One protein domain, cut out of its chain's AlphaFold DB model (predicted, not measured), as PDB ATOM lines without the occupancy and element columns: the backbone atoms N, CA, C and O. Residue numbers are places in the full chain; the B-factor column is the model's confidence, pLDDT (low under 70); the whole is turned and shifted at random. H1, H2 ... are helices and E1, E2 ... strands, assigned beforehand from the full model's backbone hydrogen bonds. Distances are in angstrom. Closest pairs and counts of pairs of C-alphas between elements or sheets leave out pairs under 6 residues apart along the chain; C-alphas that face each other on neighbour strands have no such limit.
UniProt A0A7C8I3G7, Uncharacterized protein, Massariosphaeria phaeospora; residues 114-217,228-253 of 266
ATOM      1  N   LYS A 114      95.187 137.292 175.938       96.62
ATOM      2  CA  LYS A 114      95.113 138.390 174.979       96.62
ATOM      3  C   LYS A 114      96.112 139.471 175.324       96.62
ATOM      4  O   LYS A 114      96.406 139.715 176.494       96.62
ATOM      5  N   MET A 115      96.570 140.166 174.298       97.00
ATOM      6  CA  MET A 115      97.488 141.290 174.419       97.00
ATOM      7  C   MET A 115      96.987 142.486 173.616       97.00
ATOM      8  O   MET A 115      96.178 142.340 172.702       97.00
ATOM      9  N   THR A 116      97.451 143.684 173.964       96.62
ATOM     10  CA  THR A 116      97.120 144.890 173.198       96.62
ATOM     11  C   THR A 116      97.857 144.886 171.858       96.62
ATOM     12  O   THR A 116      98.966 144.355 171.752       96.62
ATOM     13  N   MET A 117      97.285 145.540 170.842       96.38
ATOM     14  CA  MET A 117      97.970 145.775 169.562       96.38
ATOM     15  C   MET A 117      99.350 146.415 169.778       96.38
ATOM     16  O   MET A 117     100.332 145.974 169.185       96.38
ATOM     17  N   THR A 118      99.443 147.419 170.655       95.31
ATOM     18  CA  THR A 118     100.712 148.081 170.982       95.31
ATOM     19  C   THR A 118     101.735 147.081 171.500       95.31
ATOM     20  O   THR A 118     102.850 147.055 170.991       95.31
ATOM     21  N   ARG A 119     101.342 146.207 172.436       96.88
ATOM     22  CA  ARG A 119     102.221 145.173 172.991       96.88
ATOM     23  C   ARG A 119     102.695 144.190 171.920       96.88
ATOM     24  O   ARG A 119     103.886 143.900 171.852       96.88
ATOM     25  N   ALA A 120     101.801 143.744 171.038       97.19
ATOM     26  CA  ALA A 120     102.157 142.876 169.916       97.19
ATOM     27  C   ALA A 120     103.187 143.534 168.974       97.19
ATOM     28  O   ALA A 120     104.133 142.886 168.526       97.19
ATOM     29  N   ILE A 121     103.048 144.835 168.705       96.38
ATOM     30  CA  ILE A 121     103.998 145.584 167.873       96.38
ATOM     31  C   ILE A 121     105.344 145.752 168.594       96.38
ATOM     32  O   ILE A 121     106.396 145.471 168.017       96.38
ATOM     33  N   THR A 122     105.333 146.186 169.858       95.25
ATOM     34  CA  THR A 122     106.556 146.537 170.595       95.25
ATOM     35  C   THR A 122     107.362 145.322 171.040       95.25
ATOM     36  O   THR A 122     108.583 145.330 170.901       95.25
ATOM     37  N   GLU A 123     106.710 144.277 171.560       95.94
ATOM     38  CA  GLU A 123     107.380 143.091 172.116       95.94
ATOM     39  C   GLU A 123     107.660 142.012 171.064       95.94
ATOM     40  O   GLU A 123     108.563 141.189 171.237       95.94
ATOM     41  N   HIS A 124     106.890 141.965 169.973       95.56
ATOM     42  CA  HIS A 124     107.033 140.917 168.955       95.56
ATOM     43  C   HIS A 124     107.484 141.429 167.588       95.56
ATOM     44  O   HIS A 124     107.735 140.613 166.703       95.56
ATOM     45  N   GLY A 125     107.645 142.747 167.419       94.94
ATOM     46  CA  GLY A 125     108.153 143.342 166.181       94.94
ATOM     47  C   GLY A 125     107.227 143.143 164.981       94.94
ATOM     48  O   GLY A 125     107.680 143.201 163.838       94.94
ATOM     49  N   LEU A 126     105.944 142.870 165.230       97.00
ATOM     50  CA  LEU A 126     104.939 142.710 164.187       97.00
ATOM     51  C   LEU A 126     104.402 144.072 163.766       97.00
ATOM     52  O   LEU A 126     104.248 144.973 164.581       97.00
ATOM     53  N   SER A 127     104.107 144.229 162.481       97.38
ATOM     54  CA  SER A 127     103.435 145.424 161.973       97.38
ATOM     55  C   SER A 127     101.915 145.264 162.008       97.38
ATOM     56  O   SER A 127     101.400 144.147 162.080       97.38
ATOM     57  N   LYS A 128     101.171 146.364 161.836       97.38
ATOM     58  CA  LYS A 128      99.709 146.302 161.645       97.38
ATOM     59  C   LYS A 128      99.313 145.447 160.437       97.38
ATOM     60  O   LYS A 128      98.325 144.727 160.512       97.38
ATOM     61  N   LEU A 129     100.107 145.472 159.361       96.81
ATOM     62  CA  LEU A 129      99.897 144.590 158.210       96.81
ATOM     63  C   LEU A 129     100.148 143.114 158.560       96.81
ATOM     64  O   LEU A 129      99.535 142.251 157.959       96.81
ATOM     65  N   ASP A 130     100.990 142.771 159.532       97.31
ATOM     66  CA  ASP A 130     101.147 141.359 159.922       97.31
ATOM     67  C   ASP A 130     100.010 140.869 160.818       97.31
ATOM     68  O   ASP A 130      99.635 139.697 160.746       97.31
ATOM     69  N   LEU A 131      99.487 141.763 161.664       97.44
ATOM     70  CA  LEU A 131      98.463 141.459 162.661       97.44
ATOM     71  C   LEU A 131      97.059 141.401 162.058       97.44
ATOM     72  O   LEU A 131      96.308 140.481 162.359       97.44
ATOM     73  N   PHE A 132      96.691 142.358 161.211       96.69
ATOM     74  CA  PHE A 132      95.315 142.484 160.735       96.69
ATOM     75  C   PHE A 132      95.188 141.997 159.302       96.69
ATOM     76  O   PHE A 132      95.399 142.752 158.353       96.69
ATOM     77  N   THR A 133      94.858 140.722 159.146       94.25
ATOM     78  CA  THR A 133      94.675 140.062 157.849       94.25
ATOM     79  C   THR A 133      93.217 139.657 157.630       94.25
ATOM     80  O   THR A 133      92.482 139.571 158.608       94.25
ATOM     81  N   PRO A 134      92.775 139.417 156.386       93.88
ATOM     82  CA  PRO A 134      93.516 139.614 155.137       93.88
ATOM     83  C   PRO A 134      93.806 141.097 154.855       93.88
ATOM     84  O   PRO A 134      93.097 141.989 155.315       93.88
ATOM     85  N   ASN A 135      94.895 141.369 154.134       93.44
ATOM     86  CA  ASN A 135      95.236 142.713 153.651       93.44
ATOM     87  C   ASN A 135      96.124 142.659 152.403       93.44
ATOM     88  O   ASN A 135      96.480 141.588 151.920       93.44
ATOM     89  N   VAL A 136      96.494 143.832 151.882       91.56
ATOM     90  CA  VAL A 136      97.274 143.973 150.641       91.56
ATOM     91  C   VAL A 136      98.607 143.214 150.634       91.56
ATOM     92  O   VAL A 136      99.075 142.816 149.566       91.56
ATOM     93  N   LEU A 137      99.238 143.019 151.795       92.56
ATOM     94  CA  LEU A 137     100.495 142.286 151.930       92.56
ATOM     95  C   LEU A 137     100.239 140.786 152.103       92.56
ATOM     96  O   LEU A 137     100.945 139.974 151.513       92.56
ATOM     97  N   HIS A 138      99.216 140.438 152.882       92.31
ATOM     98  CA  HIS A 138      98.868 139.071 153.258       92.31
ATOM     99  C   HIS A 138      97.416 138.766 152.883       92.31
ATOM    100  O   HIS A 138      96.517 138.807 153.725       92.31
ATOM    101  N   THR A 139      97.182 138.476 151.607       89.81
ATOM    102  CA  THR A 139      95.827 138.275 151.068       89.81
ATOM    103  C   THR A 139      95.204 136.945 151.481       89.81
ATOM    104  O   THR A 139      93.995 136.864 151.658       89.81
ATOM    105  N   SER A 140      96.026 135.909 151.655       89.38
ATOM    106  CA  SER A 140      95.591 134.542 151.966       89.38
ATOM    107  C   SER A 140      95.660 134.183 153.450       89.38
ATOM    108  O   SER A 140      95.245 133.091 153.835       89.38
ATOM    109  N   LEU A 141      96.197 135.064 154.301       91.81
ATOM    110  CA  LEU A 141      96.274 134.790 155.732       91.81
ATOM    111  C   LEU A 141      94.922 135.025 156.403       91.81
ATOM    112  O   LEU A 141      94.340 136.104 156.289       91.81
ATOM    113  N   ALA A 142      94.478 134.029 157.170       93.19
ATOM    114  CA  ALA A 142      93.263 134.112 157.970       93.19
ATOM    115  C   ALA A 142      93.312 135.299 158.955       93.19
ATOM    116  O   ALA A 142      94.402 135.649 159.432       93.19
ATOM    117  N   PRO A 143      92.166 135.930 159.264       95.06
ATOM    118  CA  PRO A 143      92.087 136.962 160.293       95.06
ATOM    119  C   PRO A 143      92.477 136.416 161.667       95.06
ATOM    120  O   PRO A 143      92.299 135.232 161.950       95.06
ATOM    121  N   LEU A 144      93.029 137.287 162.511       95.44
ATOM    122  CA  LEU A 144      93.261 136.968 163.920       95.44
ATOM    123  C   LEU A 144      92.002 137.277 164.732       95.44
ATOM    124  O   LEU A 144      91.207 138.135 164.345       95.44
ATOM    125  N   SER A 145      91.857 136.635 165.887       95.06
ATOM    126  CA  SER A 145      90.780 136.962 166.823       95.06
ATOM    127  C   SER A 145      91.065 138.321 167.469       95.06
ATOM    128  O   SER A 145      92.047 138.476 168.206       95.06
ATOM    129  N   VAL A 146      90.221 139.312 167.178       95.69
ATOM    130  CA  VAL A 146      90.366 140.702 167.631       95.69
ATOM    131  C   VAL A 146      89.126 141.124 168.409       95.69
ATOM    132  O   VAL A 146      88.006 140.780 168.047       95.69
ATOM    133  N   GLY A 147      89.337 141.898 169.467       94.38
ATOM    134  CA  GLY A 147      88.284 142.542 170.238       94.38
ATOM    135  C   GLY A 147      88.657 143.967 170.619       94.38
ATOM    136  O   GLY A 147      89.811 144.384 170.494       94.38
ATOM    137  N   GLU A 148      87.684 144.713 171.124       93.25
ATOM    138  CA  GLU A 148      87.880 146.065 171.646       93.25
ATOM    139  C   GLU A 148      87.658 146.075 173.159       93.25
ATOM    140  O   GLU A 148      86.826 145.342 173.704       93.25
ATOM    141  N   TYR A 149      88.443 146.888 173.858       90.00
ATOM    142  CA  TYR A 149      88.294 147.105 175.286       90.00
ATOM    143  C   TYR A 149      88.421 148.594 175.601       90.00
ATOM    144  O   TYR A 149      89.482 149.186 175.415       90.00
ATOM    145  N   PHE A 150      87.335 149.188 176.087       89.12
ATOM    146  CA  PHE A 150      87.288 150.607 176.423       89.12
ATOM    147  C   PHE A 150      88.049 150.876 177.729       89.12
ATOM    148  O   PHE A 150      87.675 150.373 178.794       89.12
ATOM    149  N   ILE A 151      89.121 151.667 177.655       85.69
ATOM    150  CA  ILE A 151      89.927 152.101 178.802       85.69
ATOM    151  C   ILE A 151      90.099 153.617 178.731       85.69
ATOM    152  O   ILE A 151      90.600 154.143 177.743       85.69
ATOM    153  N   ALA A 152      89.747 154.313 179.817       86.31
ATOM    154  CA  ALA A 152      90.055 155.734 180.012       86.31
ATOM    155  C   ALA A 152      89.632 156.652 178.843       86.31
ATOM    156  O   ALA A 152      90.362 157.566 178.473       86.31
ATOM    157  N   GLY A 153      88.454 156.412 178.259       87.88
ATOM    158  CA  GLY A 153      87.920 157.243 177.175       87.88
ATOM    159  C   GLY A 153      88.327 156.809 175.763       87.88
ATOM    160  O   GLY A 153      87.849 157.408 174.805       87.88
ATOM    161  N   CYS A 154      89.162 155.775 175.624       87.62
ATOM    162  CA  CYS A 154      89.647 155.279 174.337       87.62
ATOM    163  C   CYS A 154      89.424 153.768 174.183       87.62
ATOM    164  O   CYS A 154      89.534 153.005 175.147       87.62
ATOM    165  N   ASP A 155      89.191 153.319 172.950       89.94
ATOM    166  CA  ASP A 155      89.151 151.896 172.612       89.94
ATOM    167  C   ASP A 155      90.568 151.339 172.440       89.94
ATOM    168  O   ASP A 155      91.351 151.798 171.606       89.94
ATOM    169  N   ALA A 156      90.903 150.317 173.226       93.31
ATOM    170  CA  ALA A 156      92.116 149.537 173.053       93.31
ATOM    171  C   ALA A 156      91.818 148.266 172.250       93.31
ATOM    172  O   ALA A 156      91.004 147.433 172.656       93.31
ATOM    173  N   THR A 157      92.525 148.073 171.135       95.69
ATOM    174  CA  THR A 157      92.463 146.828 170.365       95.69
ATOM    175  C   THR A 157      93.184 145.706 171.109       95.69
ATOM    176  O   THR A 157      94.396 145.776 171.351       95.69
ATOM    177  N   MET A 158      92.442 144.651 171.424       96.75
ATOM    178  CA  MET A 158      92.921 143.418 172.035       96.75
ATOM    179  C   MET A 158      92.993 142.321 170.977       96.75
ATOM    180  O   MET A 158      92.087 142.176 170.164       96.75
ATOM    181  N   ILE A 159      94.062 141.533 170.996       97.50
ATOM    182  CA  ILE A 159      94.302 140.447 170.043       97.50
ATOM    183  C   ILE A 159      94.590 139.175 170.837       97.50
ATOM    184  O   ILE A 159      95.261 139.235 171.873       97.50
ATOM    185  N   SER A 160      94.083 138.036 170.365       97.69
ATOM    186  CA  SER A 160      94.429 136.714 170.896       97.69
ATOM    187  C   SER A 160      95.947 136.534 170.960       97.69
ATOM    188  O   SER A 160      96.654 136.645 169.961       97.69
ATOM    189  N   GLU A 161      96.465 136.277 172.156       98.06
ATOM    190  CA  GLU A 161      97.890 136.040 172.366       98.06
ATOM    191  C   GLU A 161      98.423 134.817 171.601       98.06
ATOM    192  O   GLU A 161      99.432 134.972 170.906       98.06
ATOM    193  N   PRO A 162      97.775 133.632 171.634       98.06
ATOM    194  CA  PRO A 162      98.247 132.492 170.851       98.06
ATOM    195  C   PRO A 162      98.255 132.785 169.344       98.06
ATOM    196  O   PRO A 162      99.200 132.389 168.659       98.06
ATOM    197  N   ASP A 163      97.282 133.550 168.842       97.56
ATOM    198  CA  ASP A 163      97.222 133.968 167.437       97.56
ATOM    199  C   ASP A 163      98.412 134.866 167.071       97.56
ATOM    200  O   ASP A 163      99.063 134.662 166.042       97.56
ATOM    201  N   VAL A 164      98.743 135.837 167.930       98.12
ATOM    202  CA  VAL A 164      99.895 136.727 167.736       98.12
ATOM    203  C   VAL A 164     101.204 135.941 167.738       98.12
ATOM    204  O   VAL A 164     102.059 136.171 166.881       98.12
ATOM    205  N   LEU A 165     101.375 134.992 168.659       98.12
ATOM    206  CA  LEU A 165     102.585 134.169 168.736       98.12
ATOM    207  C   LEU A 165     102.717 133.226 167.531       98.12
ATOM    208  O   LEU A 165     103.810 133.094 166.969       98.12
ATOM    209  N   ALA A 166     101.615 132.624 167.079       97.88
ATOM    210  CA  ALA A 166     101.586 131.823 165.859       97.88
ATOM    211  C   ALA A 166     101.924 132.675 164.626       97.88
ATOM    212  O   ALA A 166     102.761 132.288 163.805       97.88
ATOM    213  N   ARG A 167     101.347 133.881 164.532       97.38
ATOM    214  CA  ARG A 167     101.641 134.845 163.464       97.38
ATOM    215  C   ARG A 167     103.102 135.279 163.486       97.38
ATOM    216  O   ARG A 167     103.738 135.301 162.435       97.38
ATOM    217  N   LYS A 168     103.661 135.553 164.665       97.12
ATOM    218  CA  LYS A 168     105.087 135.849 164.845       97.12
ATOM    219  C   LYS A 168     105.950 134.731 164.285       97.12
ATOM    220  O   LYS A 168     106.805 134.994 163.445       97.12
ATOM    221  N   LYS A 169     105.700 133.489 164.704       97.12
ATOM    222  CA  LYS A 169     106.450 132.322 164.224       97.12
ATOM    223  C   LYS A 169     106.387 132.202 162.700       97.12
ATOM    224  O   LYS A 169     107.422 132.004 162.068       97.12
ATOM    225  N   TYR A 170     105.204 132.380 162.114       96.38
ATOM    226  CA  TYR A 170     105.020 132.368 160.663       96.38
ATOM    227  C   TYR A 170     105.856 133.450 159.961       96.38
ATOM    228  O   TYR A 170     106.613 133.144 159.042       96.38
ATOM    229  N   ILE A 171     105.758 134.706 160.407       96.19
ATOM    230  CA  ILE A 171     106.469 135.830 159.783       96.19
ATOM    231  C   ILE A 171     107.985 135.671 159.922       96.19
ATOM    232  O   ILE A 171     108.706 135.873 158.949       96.19
ATOM    233  N   LEU A 172     108.480 135.265 161.094       95.62
ATOM    234  CA  LEU A 172     109.910 135.025 161.303       95.62
ATOM    235  C   LEU A 172     110.436 133.913 160.394       95.62
ATOM    236  O   LEU A 172     111.467 134.090 159.753       95.62
ATOM    237  N   CYS A 173     109.687 132.815 160.268       95.62
ATOM    238  CA  CYS A 173     110.028 131.727 159.355       95.62
ATOM    239  C   CYS A 173     110.137 132.215 157.900       95.62
ATOM    240  O   CYS A 173     111.070 131.840 157.196       95.62
ATOM    241  N   ARG A 174     109.240 133.111 157.465       95.25
ATOM    242  CA  ARG A 174     109.276 133.702 156.114       95.25
ATOM    243  C   ARG A 174     110.428 134.678 155.894       95.25
ATOM    244  O   ARG A 174     110.931 134.767 154.782       95.25
ATOM    245  N   LEU A 175     110.843 135.407 156.927       95.06
ATOM    246  CA  LEU A 175     111.937 136.380 156.841       95.06
ATOM    247  C   LEU A 175     113.334 135.741 156.955       95.06
ATOM    248  O   LEU A 175     114.329 136.411 156.663       95.06
ATOM    249  N   GLY A 176     113.426 134.480 157.396       93.88
ATOM    250  CA  GLY A 176     114.694 133.786 157.633       93.88
ATOM    251  C   GLY A 176     115.586 134.537 158.629       93.88
ATOM    252  O   GLY A 176     115.092 135.149 159.577       93.88
ATOM    253  N   LEU A 177     116.899 134.572 158.367       89.81
ATOM    254  CA  LEU A 177     117.898 135.233 159.227       89.81
ATOM    255  C   LEU A 177     117.590 136.718 159.496       89.81
ATOM    256  O   LEU A 177     117.883 137.241 160.568       89.81
ATOM    257  N   LYS A 178     116.939 137.418 158.556       88.69
ATOM    258  CA  LYS A 178     116.552 138.826 158.759       88.69
ATOM    259  C   LYS A 178     115.526 138.985 159.882       88.69
ATOM    260  O   LYS A 178     115.497 140.029 160.528       88.69
ATOM    261  N   GLY A 179     114.688 137.972 160.105       84.25
ATOM    262  CA  GLY A 179     113.673 137.964 161.154       84.25
ATOM    263  C   GLY A 179     114.257 137.914 162.567       84.25
ATOM    264  O   GLY A 179     113.641 138.438 163.490       84.25
ATOM    265  N   GLU A 180     115.452 137.353 162.745       88.25
ATOM    266  CA  GLU A 180     116.098 137.237 164.061       88.25
ATOM    267  C   GLU A 180     116.615 138.589 164.576       88.25
ATOM    268  O   GLU A 180     116.710 138.829 165.782       88.25
ATOM    269  N   HIS A 181     116.883 139.528 163.667       92.00
ATOM    270  CA  HIS A 181     117.364 140.858 164.013       92.00
ATOM    271  C   HIS A 181     116.212 141.795 164.414       92.00
ATOM    272  O   HIS A 181     115.507 142.358 163.572       92.00
ATOM    273  N   SER A 182     116.081 142.074 165.713       91.06
ATOM    274  CA  SER A 182     115.069 142.993 166.270       91.06
ATOM    275  C   SER A 182     115.068 144.388 165.615       91.06
ATOM    276  O   SER A 182     114.008 144.961 165.346       91.06
ATOM    277  N   GLY A 183     116.249 144.921 165.280       93.75
ATOM    278  CA  GLY A 183     116.389 146.199 164.576       93.75
ATOM    279  C   GLY A 183     115.816 146.179 163.154       93.75
ATOM    280  O   GLY A 183     115.268 147.185 162.699       93.75
ATOM    281  N   TYR A 184     115.888 145.039 162.459       95.00
ATOM    282  CA  TYR A 184     115.262 144.873 161.147       95.00
ATOM    283  C   TYR A 184     113.736 144.870 161.264       95.00
ATOM    284  O   TYR A 184     113.077 145.616 160.537       95.00
ATOM    285  N   LEU A 185     113.177 144.117 162.217       94.12
ATOM    286  CA  LEU A 185     111.728 144.068 162.451       94.12
ATOM    287  C   LEU A 185     111.149 145.453 162.759       94.12
ATOM    288  O   LEU A 185     110.135 145.837 162.179       94.12
ATOM    289  N   ARG A 186     111.834 146.248 163.592       94.12
ATOM    290  CA  ARG A 186     111.417 147.626 163.897       94.12
ATOM    291  C   ARG A 186     111.399 148.513 162.648       94.12
ATOM    292  O   ARG A 186     110.419 149.218 162.412       94.12
ATOM    293  N   ARG A 187     112.450 148.461 161.818       95.19
ATOM    294  CA  ARG A 187     112.501 149.216 160.549       95.19
ATOM    295  C   ARG A 187     111.407 148.778 159.578       95.19
ATOM    296  O   ARG A 187     110.807 149.628 158.924       95.19
ATOM    297  N   ARG A 188     111.129 147.475 159.512       95.62
ATOM    298  CA  ARG A 188     110.054 146.902 158.695       95.62
ATOM    299  C   ARG A 188     108.681 147.378 159.164       95.62
ATOM    300  O   ARG A 188     107.899 147.831 158.336       95.62
ATOM    301  N   ALA A 189     108.408 147.355 160.468       95.81
ATOM    302  CA  ALA A 189     107.161 147.877 161.025       95.81
ATOM    303  C   ALA A 189     106.957 149.363 160.679       95.81
ATOM    304  O   ALA A 189     105.907 149.726 160.160       95.81
ATOM    305  N   MET A 190     107.996 150.194 160.824       95.31
ATOM    306  CA  MET A 190     107.950 151.606 160.417       95.31
ATOM    307  C   MET A 190     107.734 151.798 158.907       95.31
ATOM    308  O   MET A 190     107.041 152.726 158.491       95.31
ATOM    309  N   ALA A 191     108.336 150.949 158.067       96.19
ATOM    310  CA  ALA A 191     108.099 150.977 156.624       96.19
ATOM    311  C   ALA A 191     106.642 150.627 156.292       96.19
ATOM    312  O   ALA A 191     106.023 151.301 155.470       96.19
ATOM    313  N   HIS A 192     106.065 149.646 156.987       97.12
ATOM    314  CA  HIS A 192     104.660 149.279 156.839       97.12
ATOM    315  C   HIS A 192     103.711 150.382 157.321       97.12
ATOM    316  O   HIS A 192     102.716 150.638 156.655       97.12
ATOM    317  N   ASP A 193     104.023 151.085 158.412       95.25
ATOM    318  CA  ASP A 193     103.219 152.231 158.856       95.25
ATOM    319  C   ASP A 193     103.215 153.355 157.807       95.25
ATOM    320  O   ASP A 193     102.166 153.921 157.495       95.25
ATOM    321  N   ARG A 194     104.369 153.634 157.181       94.19
ATOM    322  CA  ARG A 194     104.439 154.569 156.044       94.19
ATOM    323  C   ARG A 194     103.638 154.071 154.848       94.19
ATOM    324  O   ARG A 194     102.982 154.875 154.192       94.19
ATOM    325  N   LEU A 195     103.694 152.777 154.551       94.94
ATOM    326  CA  LEU A 195     102.930 152.171 153.466       94.94
ATOM    327  C   LEU A 195     101.419 152.317 153.702       94.94
ATOM    328  O   LEU A 195     100.713 152.758 152.801       94.94
ATOM    329  N   ILE A 196     100.941 152.034 154.919       94.25
ATOM    330  CA  ILE A 196      99.545 152.240 155.342       94.25
ATOM    331  C   ILE A 196      99.119 153.697 155.125       94.25
ATOM    332  O   ILE A 196      98.077 153.944 154.518       94.25
ATOM    333  N   LEU A 197      99.959 154.654 155.530       92.12
ATOM    334  CA  LEU A 197      99.699 156.080 155.322       92.12
ATOM    335  C   LEU A 197      99.576 156.445 153.832       92.12
ATOM    336  O   LEU A 197      98.681 157.200 153.463       92.12
ATOM    337  N   HIS A 198     100.437 155.901 152.963       91.56
ATOM    338  CA  HIS A 198     100.358 156.160 151.518       91.56
ATOM    339  C   HIS A 198      99.114 155.537 150.882       91.56
ATOM    340  O   HIS A 198      98.563 156.109 149.942       91.56
ATOM    341  N   MET A 199      98.671 154.387 151.396       90.50
ATOM    342  CA  MET A 199      97.427 153.746 150.975       90.50
ATOM    343  C   MET A 199      96.184 154.507 151.448       90.50
ATOM    344  O   MET A 199      95.128 154.339 150.844       90.50
ATOM    345  N   GLY A 200      96.301 155.340 152.488       90.19
ATOM    346  CA  GLY A 200      95.162 156.045 153.075       90.19
ATOM    347  C   GLY A 200      94.138 155.073 153.654       90.19
ATOM    348  O   GLY A 200      92.940 155.244 153.446       90.19
ATOM    349  N   ILE A 201      94.612 154.011 154.309       92.44
ATOM    350  CA  ILE A 201      93.757 153.000 154.936       92.44
ATOM    351  C   ILE A 201      94.038 152.922 156.429       92.44
ATOM    352  O   ILE A 201      95.158 153.148 156.882       92.44
ATOM    353  N   ARG A 202      93.039 152.492 157.192       92.94
ATOM    354  CA  ARG A 202      93.191 152.137 158.603       92.94
ATOM    355  C   ARG A 202      92.435 150.858 158.911       92.94
ATOM    356  O   ARG A 202      91.420 150.559 158.290       92.94
ATOM    357  N   TYR A 203      92.915 150.107 159.892       92.62
ATOM    358  CA  TYR A 203      92.159 148.977 160.411       92.62
ATOM    359  C   TYR A 203      91.136 149.471 161.431       92.62
ATOM    360  O   TYR A 203      91.492 150.201 162.358       92.62
ATOM    361  N   ARG A 204      89.872 149.078 161.265       91.25
ATOM    362  CA  ARG A 204      88.786 149.406 162.191       91.25
ATOM    363  C   ARG A 204      88.381 148.141 162.940       91.25
ATOM    364  O   ARG A 204      87.705 147.280 162.380       91.25
ATOM    365  N   SER A 205      88.804 148.046 164.201       87.94
ATOM    366  CA  SER A 205      88.622 146.852 165.035       87.94
ATOM    367  C   SER A 205      87.150 146.457 165.196       87.94
ATOM    368  O   SER A 205      86.840 145.287 164.998       87.94
ATOM    369  N   GLY A 206      86.234 147.408 165.397       84.06
ATOM    370  CA  GLY A 206      84.804 147.122 165.563       84.06
ATOM    371  C   GLY A 206      84.110 146.459 164.366       84.06
ATOM    372  O   GLY A 206      83.082 145.815 164.543       84.06
ATOM    373  N   CYS A 207      84.660 146.569 163.151       84.75
ATOM    374  CA  CYS A 207      84.176 145.818 161.983       84.75
ATOM    375  C   CYS A 207      85.184 144.787 161.460       84.75
ATOM    376  O   CYS A 207      84.948 144.179 160.422       84.75
ATOM    377  N   GLY A 208      86.317 144.611 162.142       88.69
ATOM    378  CA  GLY A 208      87.317 143.607 161.799       88.69
ATOM    379  C   GLY A 208      87.978 143.775 160.424       88.69
ATOM    380  O   GLY A 208      88.563 142.815 159.927       88.69
ATOM    381  N   ARG A 209      87.909 144.958 159.799       91.38
ATOM    382  CA  ARG A 209      88.328 145.180 158.401       91.38
ATOM    383  C   ARG A 209      89.153 146.447 158.208       91.38
ATOM    384  O   ARG A 209      89.108 147.381 159.012       91.38
ATOM    385  N   TRP A 210      89.905 146.462 157.112       93.25
ATOM    386  CA  TRP A 210      90.563 147.661 156.609       93.25
ATOM    387  C   TRP A 210      89.535 148.542 155.917       93.25
ATOM    388  O   TRP A 210      88.784 148.066 155.075       93.25
ATOM    389  N   VAL A 211      89.518 149.815 156.284       92.12
ATOM    390  CA  VAL A 211      88.664 150.831 155.674       92.12
ATOM    391  C   VAL A 211      89.537 151.937 155.113       92.12
ATOM    392  O   VAL A 211      90.633 152.190 155.635       92.12
ATOM    393  N   LYS A 212      89.064 152.615 154.073       90.12
ATOM    394  CA  LYS A 212      89.698 153.857 153.642       90.12
ATOM    395  C   LYS A 212      89.552 154.856 154.776       90.12
ATOM    396  O   LYS A 212      88.494 154.977 155.402       90.12
ATOM    397  N   ASP A 213      90.629 155.567 155.076       83.12
ATOM    398  CA  ASP A 213      90.463 156.787 155.839       83.12
ATOM    399  C   ASP A 213      89.561 157.690 154.998       83.12
ATOM    400  O   ASP A 213      89.895 158.020 153.858       83.12
ATOM    401  N   SER A 214      88.377 158.011 155.542       60.56
ATOM    402  CA  SER A 214      87.482 159.023 154.975       60.56
ATOM    403  C   SER A 214      88.343 160.210 154.556       60.56
ATOM    404  O   SER A 214      89.251 160.545 155.327       60.56
ATOM    405  N   PRO A 215      88.127 160.804 153.368       53.22
ATOM    406  CA  PRO A 215      88.966 161.881 152.883       53.22
ATOM    407  C   PRO A 215      88.960 163.006 153.915       53.22
ATOM    408  O   PRO A 215      88.050 163.826 153.990       53.22
ATOM    409  N   TRP A 216      89.995 163.038 154.749       45.31
ATOM    410  CA  TRP A 216      90.388 164.246 155.426       45.31
ATOM    411  C   TRP A 216      90.776 165.193 154.299       45.31
ATOM    412  O   TRP A 216      91.849 165.040 153.712       45.31
ATOM    413  N   ARG A 217      89.855 166.130 154.034       47.03
ATOM    414  CA  ARG A 217      89.807 167.153 152.981       47.03
ATOM    415  C   ARG A 217      89.043 166.718 151.733       47.03
ATOM    416  O   ARG A 217      89.458 165.820 151.001       47.03
ATOM    417  N   PRO A 228     106.260 164.380 152.100       81.75
ATOM    418  CA  PRO A 228     107.225 163.715 151.233       81.75
ATOM    419  C   PRO A 228     106.788 163.776 149.767       81.75
ATOM    420  O   PRO A 228     105.597 163.680 149.471       81.75
ATOM    421  N   ALA A 229     107.739 163.873 148.833       83.75
ATOM    422  CA  ALA A 229     107.436 163.929 147.398       83.75
ATOM    423  C   ALA A 229     106.557 162.753 146.923       83.75
ATOM    424  O   ALA A 229     105.726 162.923 146.037       83.75
ATOM    425  N   SER A 230     106.677 161.585 147.565       83.94
ATOM    426  CA  SER A 230     105.854 160.399 147.302       83.94
ATOM    427  C   SER A 230     104.365 160.584 147.619       83.94
ATOM    428  O   SER A 230     103.547 159.881 147.031       83.94
ATOM    429  N   MET A 231     103.994 161.537 148.479       85.12
ATOM    430  CA  MET A 231     102.608 161.821 148.880       85.12
ATOM    431  C   MET A 231     101.934 162.928 148.056       85.12
ATOM    432  O   MET A 231     100.733 163.133 148.214       85.12
ATOM    433  N   ARG A 232     102.675 163.635 147.189       83.31
ATOM    434  CA  ARG A 232     102.176 164.836 146.495       83.31
ATOM    435  C   ARG A 232     101.111 164.536 145.446       83.31
ATOM    436  O   ARG A 232     100.131 165.267 145.356       83.31
ATOM    437  N   THR A 233     101.283 163.477 144.655       86.56
ATOM    438  CA  THR A 233     100.337 163.114 143.590       86.56
ATOM    439  C   THR A 233      99.768 161.713 143.805       86.56
ATOM    440  O   THR A 233     100.336 160.863 144.495       86.56
ATOM    441  N   ALA A 234      98.597 161.437 143.227       86.19
ATOM    442  CA  ALA A 234      98.022 160.091 143.264       86.19
ATOM    443  C   ALA A 234      98.941 159.064 142.574       86.19
ATOM    444  O   ALA A 234      99.102 157.948 143.066       86.19
ATOM    445  N   GLU A 235      99.590 159.457 141.481       88.56
ATOM    446  CA  GLU A 235     100.541 158.624 140.743       88.56
ATOM    447  C   GLU A 235     101.812 158.341 141.546       88.56
ATOM    448  O   GLU A 235     102.242 157.188 141.622       88.56
ATOM    449  N   SER A 236     102.381 159.355 142.214       88.94
ATOM    450  CA  SER A 236     103.556 159.168 143.070       88.94
ATOM    451  C   SER A 236     103.250 158.219 144.226       88.94
ATOM    452  O   SER A 236     104.062 157.338 144.524       88.94
ATOM    453  N   ARG A 237     102.052 158.336 144.823       89.38
ATOM    454  CA  ARG A 237     101.580 157.427 145.878       89.38
ATOM    455  C   ARG A 237     101.454 156.003 145.360       89.38
ATOM    456  O   ARG A 237     102.037 155.102 145.952       89.38
ATOM    457  N   LYS A 238     100.776 155.791 144.226       90.44
ATOM    458  CA  LYS A 238     100.644 154.461 143.600       90.44
ATOM    459  C   LYS A 238     102.009 153.831 143.303       90.44
ATOM    460  O   LYS A 238     102.226 152.666 143.629       90.44
ATOM    461  N   LYS A 239     102.948 154.605 142.744       93.88
ATOM    462  CA  LYS A 239     104.314 154.143 142.448       93.88
ATOM    463  C   LYS A 239     105.069 153.745 143.717       93.88
ATOM    464  O   LYS A 239     105.731 152.709 143.728       93.88
ATOM    465  N   PHE A 240     104.951 154.539 144.782       94.12
ATOM    466  CA  PHE A 240     105.543 154.232 146.083       94.12
ATOM    467  C   PHE A 240     104.947 152.958 146.692       94.12
ATOM    468  O   PHE A 240     105.695 152.059 147.064       94.12
ATOM    469  N   ILE A 241     103.614 152.852 146.732       94.00
ATOM    470  CA  ILE A 241     102.895 151.694 147.282       94.00
ATOM    471  C   ILE A 241     103.318 150.413 146.567       94.00
ATOM    472  O   ILE A 241     103.667 149.440 147.229       94.00
ATOM    473  N   LYS A 242     103.343 150.426 145.226       94.38
ATOM    474  CA  LYS A 242     103.780 149.278 144.421       94.38
ATOM    475  C   LYS A 242     105.209 148.866 144.780       94.38
ATOM    476  O   LYS A 242     105.432 147.722 145.155       94.38
ATOM    477  N   LYS A 243     106.148 149.820 144.762       95.25
ATOM    478  CA  LYS A 243     107.559 149.568 145.085       95.25
ATOM    479  C   LYS A 243     107.740 148.964 146.484       95.25
ATOM    480  O   LYS A 243     108.442 147.970 146.631       95.25
ATOM    481  N   GLU A 244     107.136 149.562 147.507       95.06
ATOM    482  CA  GLU A 244     107.290 149.097 148.892       95.06
ATOM    483  C   GLU A 244     106.601 147.747 149.132       95.06
ATOM    484  O   GLU A 244     107.147 146.905 149.843       95.06
ATOM    485  N   LEU A 245     105.439 147.499 148.512       94.25
ATOM    486  CA  LEU A 245     104.792 146.185 148.556       94.25
ATOM    487  C   LEU A 245     105.653 145.113 147.893       94.25
ATOM    488  O   LEU A 245     105.784 144.027 148.451       94.25
ATOM    489  N   ASP A 246     106.258 145.405 146.742       93.38
ATOM    490  CA  ASP A 246     107.127 144.461 146.037       93.38
ATOM    491  C   ASP A 246     108.361 144.114 146.882       93.38
ATOM    492  O   ASP A 246     108.708 142.938 147.013       93.38
ATOM    493  N   ILE A 247     108.972 145.103 147.548       94.50
ATOM    494  CA  ILE A 247     110.062 144.876 148.510       94.50
ATOM    495  C   ILE A 247     109.586 143.997 149.676       94.50
ATOM    496  O   ILE A 247     110.247 143.013 150.018       94.50
ATOM    497  N   ALA A 248     108.443 144.325 150.286       94.56
ATOM    498  CA  ALA A 248     107.917 143.599 151.441       94.56
ATOM    499  C   ALA A 248     107.540 142.146 151.102       94.56
ATOM    500  O   ALA A 248     107.851 141.234 151.870       94.56
ATOM    501  N   ARG A 249     106.919 141.918 149.940       93.31
ATOM    502  CA  ARG A 249     106.571 140.584 149.427       93.31
ATOM    503  C   ARG A 249     107.811 139.771 149.094       93.31
ATOM    504  O   ARG A 249     107.904 138.621 149.519       93.31
ATOM    505  N   SER A 250     108.787 140.387 148.425       93.06
ATOM    506  CA  SER A 250     110.070 139.746 148.115       93.06
ATOM    507  C   SER A 250     110.791 139.312 149.390       93.06
ATOM    508  O   SER A 250     111.291 138.194 149.469       93.06
ATOM    509  N   ALA A 251     110.787 140.157 150.427       93.56
ATOM    510  CA  ALA A 251     111.382 139.825 151.718       93.56
ATOM    511  C   ALA A 251     110.693 138.650 152.434       93.56
ATOM    512  O   ALA A 251     111.341 137.970 153.222       93.56
ATOM    513  N   LEU A 252     109.400 138.422 152.181       92.81
ATOM    514  CA  LEU A 252     108.621 137.313 152.741       92.81
ATOM    515  C   LEU A 252     108.613 136.062 151.845       92.81
ATOM    516  O   LEU A 252     107.992 135.062 152.211       92.81
ATOM    517  N   GLY A 253     109.241 136.113 150.666       91.31
ATOM    518  CA  GLY A 253     109.161 135.039 149.674       91.31
ATOM    519  C   GLY A 253     107.741 134.806 149.146       91.31
ATOM    520  O   GLY A 253     107.399 133.689 148.764       91.31
TER     521      GLY A 253
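What this domain is: This is residues 114 to 217 and 228 to 253 of the 266 residues of an uncharacterized protein of Massariosphaeria phaeospora (UniProt A0A7C8I3G7). The helices make a wide V: H3 is one arm, H5 and H6 lie side by side as the other, the short H4 is at the point, and the short H2 sits in the middle between H3 and H5. Two small sheets lie toward the open end of the V, the sheet E1 E3 E2 next to the first residues of H3 and the hairpin of E4 and E5 just past the last residues of H5, while H1 covers part of one face of the three-stranded sheet. The printed part has 130 residues, with six named helices and five named strands in the order E1 H1 H2 E2 E3 H3 H4 H5 E4 E5 H6; both sheets are antiparallel, and the class is mixed, helices and strands. The whole is compact, with a radius of gyration of the C-alphas of 15.0 A and spans of 40 by 40 by 26 A.

How they stand to each other: E1, residues 114 to 116, is an edge strand of a sheet whose inner strand is E3, residues 154 to 160, and whose other edge strand is E2, residues 146 to 151. E1 and E3 are antiparallel at 138 degrees, with N 159 and O 115 2.8 A apart. E2 and E3 form a hairpin, antiparallel at 145 degrees, with N 156 and O 149 2.8 A apart and N 147 and O 158 2.9 A apart. H1, residues 117 to 124, is on this sheet at a height of 8.5 A, over E1; it runs slantwise to the strands, at 47 degrees to E1 on the local plane. H2, residues 128 to 131, is not on the sheet. E1, H1, H2 and E2 make a split strand-helix-strand unit, two strands running the same way with helices between them in the chain and E3 between them in the sheet; its crossover is right-handed. H3, residues 161 to 175, only grazes the sheet, with residues 161 to 164. H2 touches H3, with the closest C-alphas, those of Leu 131 and Val 164, 7.1 A apart. H4, residues 177 to 180, touches H3 only at the corner, closest at the C-alphas of Leu 172 and Gly 179, 4.8 A. H5, residues 182 to 199, touches H2 with residues 189 to 193 alone, closest at the C-alphas of Leu 129 and His 192, 6.8 A. H3 and H5 are apart. E4, residues 201 to 204, and E5, residues 209 to 212, form a hairpin, antiparallel at 141 degrees, with N 202 and O 211 2.9 A apart. H6, residues 234 to 251, touches H5 at a shallow tilt of 30 degrees, opposite ways, through its residues 237 to 245 alone; the closest C-alphas, those of His 198 and Arg 237, are 5.9 A apart. In H1, H3, H5 and H6 every O i to N i+4 pair is within hydrogen-bond range; H2 and H4 are too short for such a pair.

Where its parts are: E1 begins at C-alpha 114, (95.113, 138.390, 174.979). H1, 117 to 124, is 10.3 A long, and H2 spans 128 to 131. E2, 146 to 151, is 16.0 A and E3, 154 to 160, is 19.5 A. H3, 161 to 175, is 20.9 A, and H4 spans 177 to 180. H5, 182 to 199, is 25.7 A and begins at (115.069, 142.993, 166.270). E4 spans 201 to 204 and E5 209 to 212. H6, 234 to 251, is 25.7 A and ends at (111.382, 139.825, 151.718).

The domain as a whole: The two C-alphas farthest apart, those of Leu 177 and Arg 217, are 43.0 A apart. Residues 218 to 227 are not printed, and C-alphas 217 and 228 are 17.8 A apart across this cut, which lies in the link from E5 to H6. The link from H2 to E2, residues 132 to 145, is long. The mean pLDDT of the printed part is 91.7, and residues 214 to 217 are under 70.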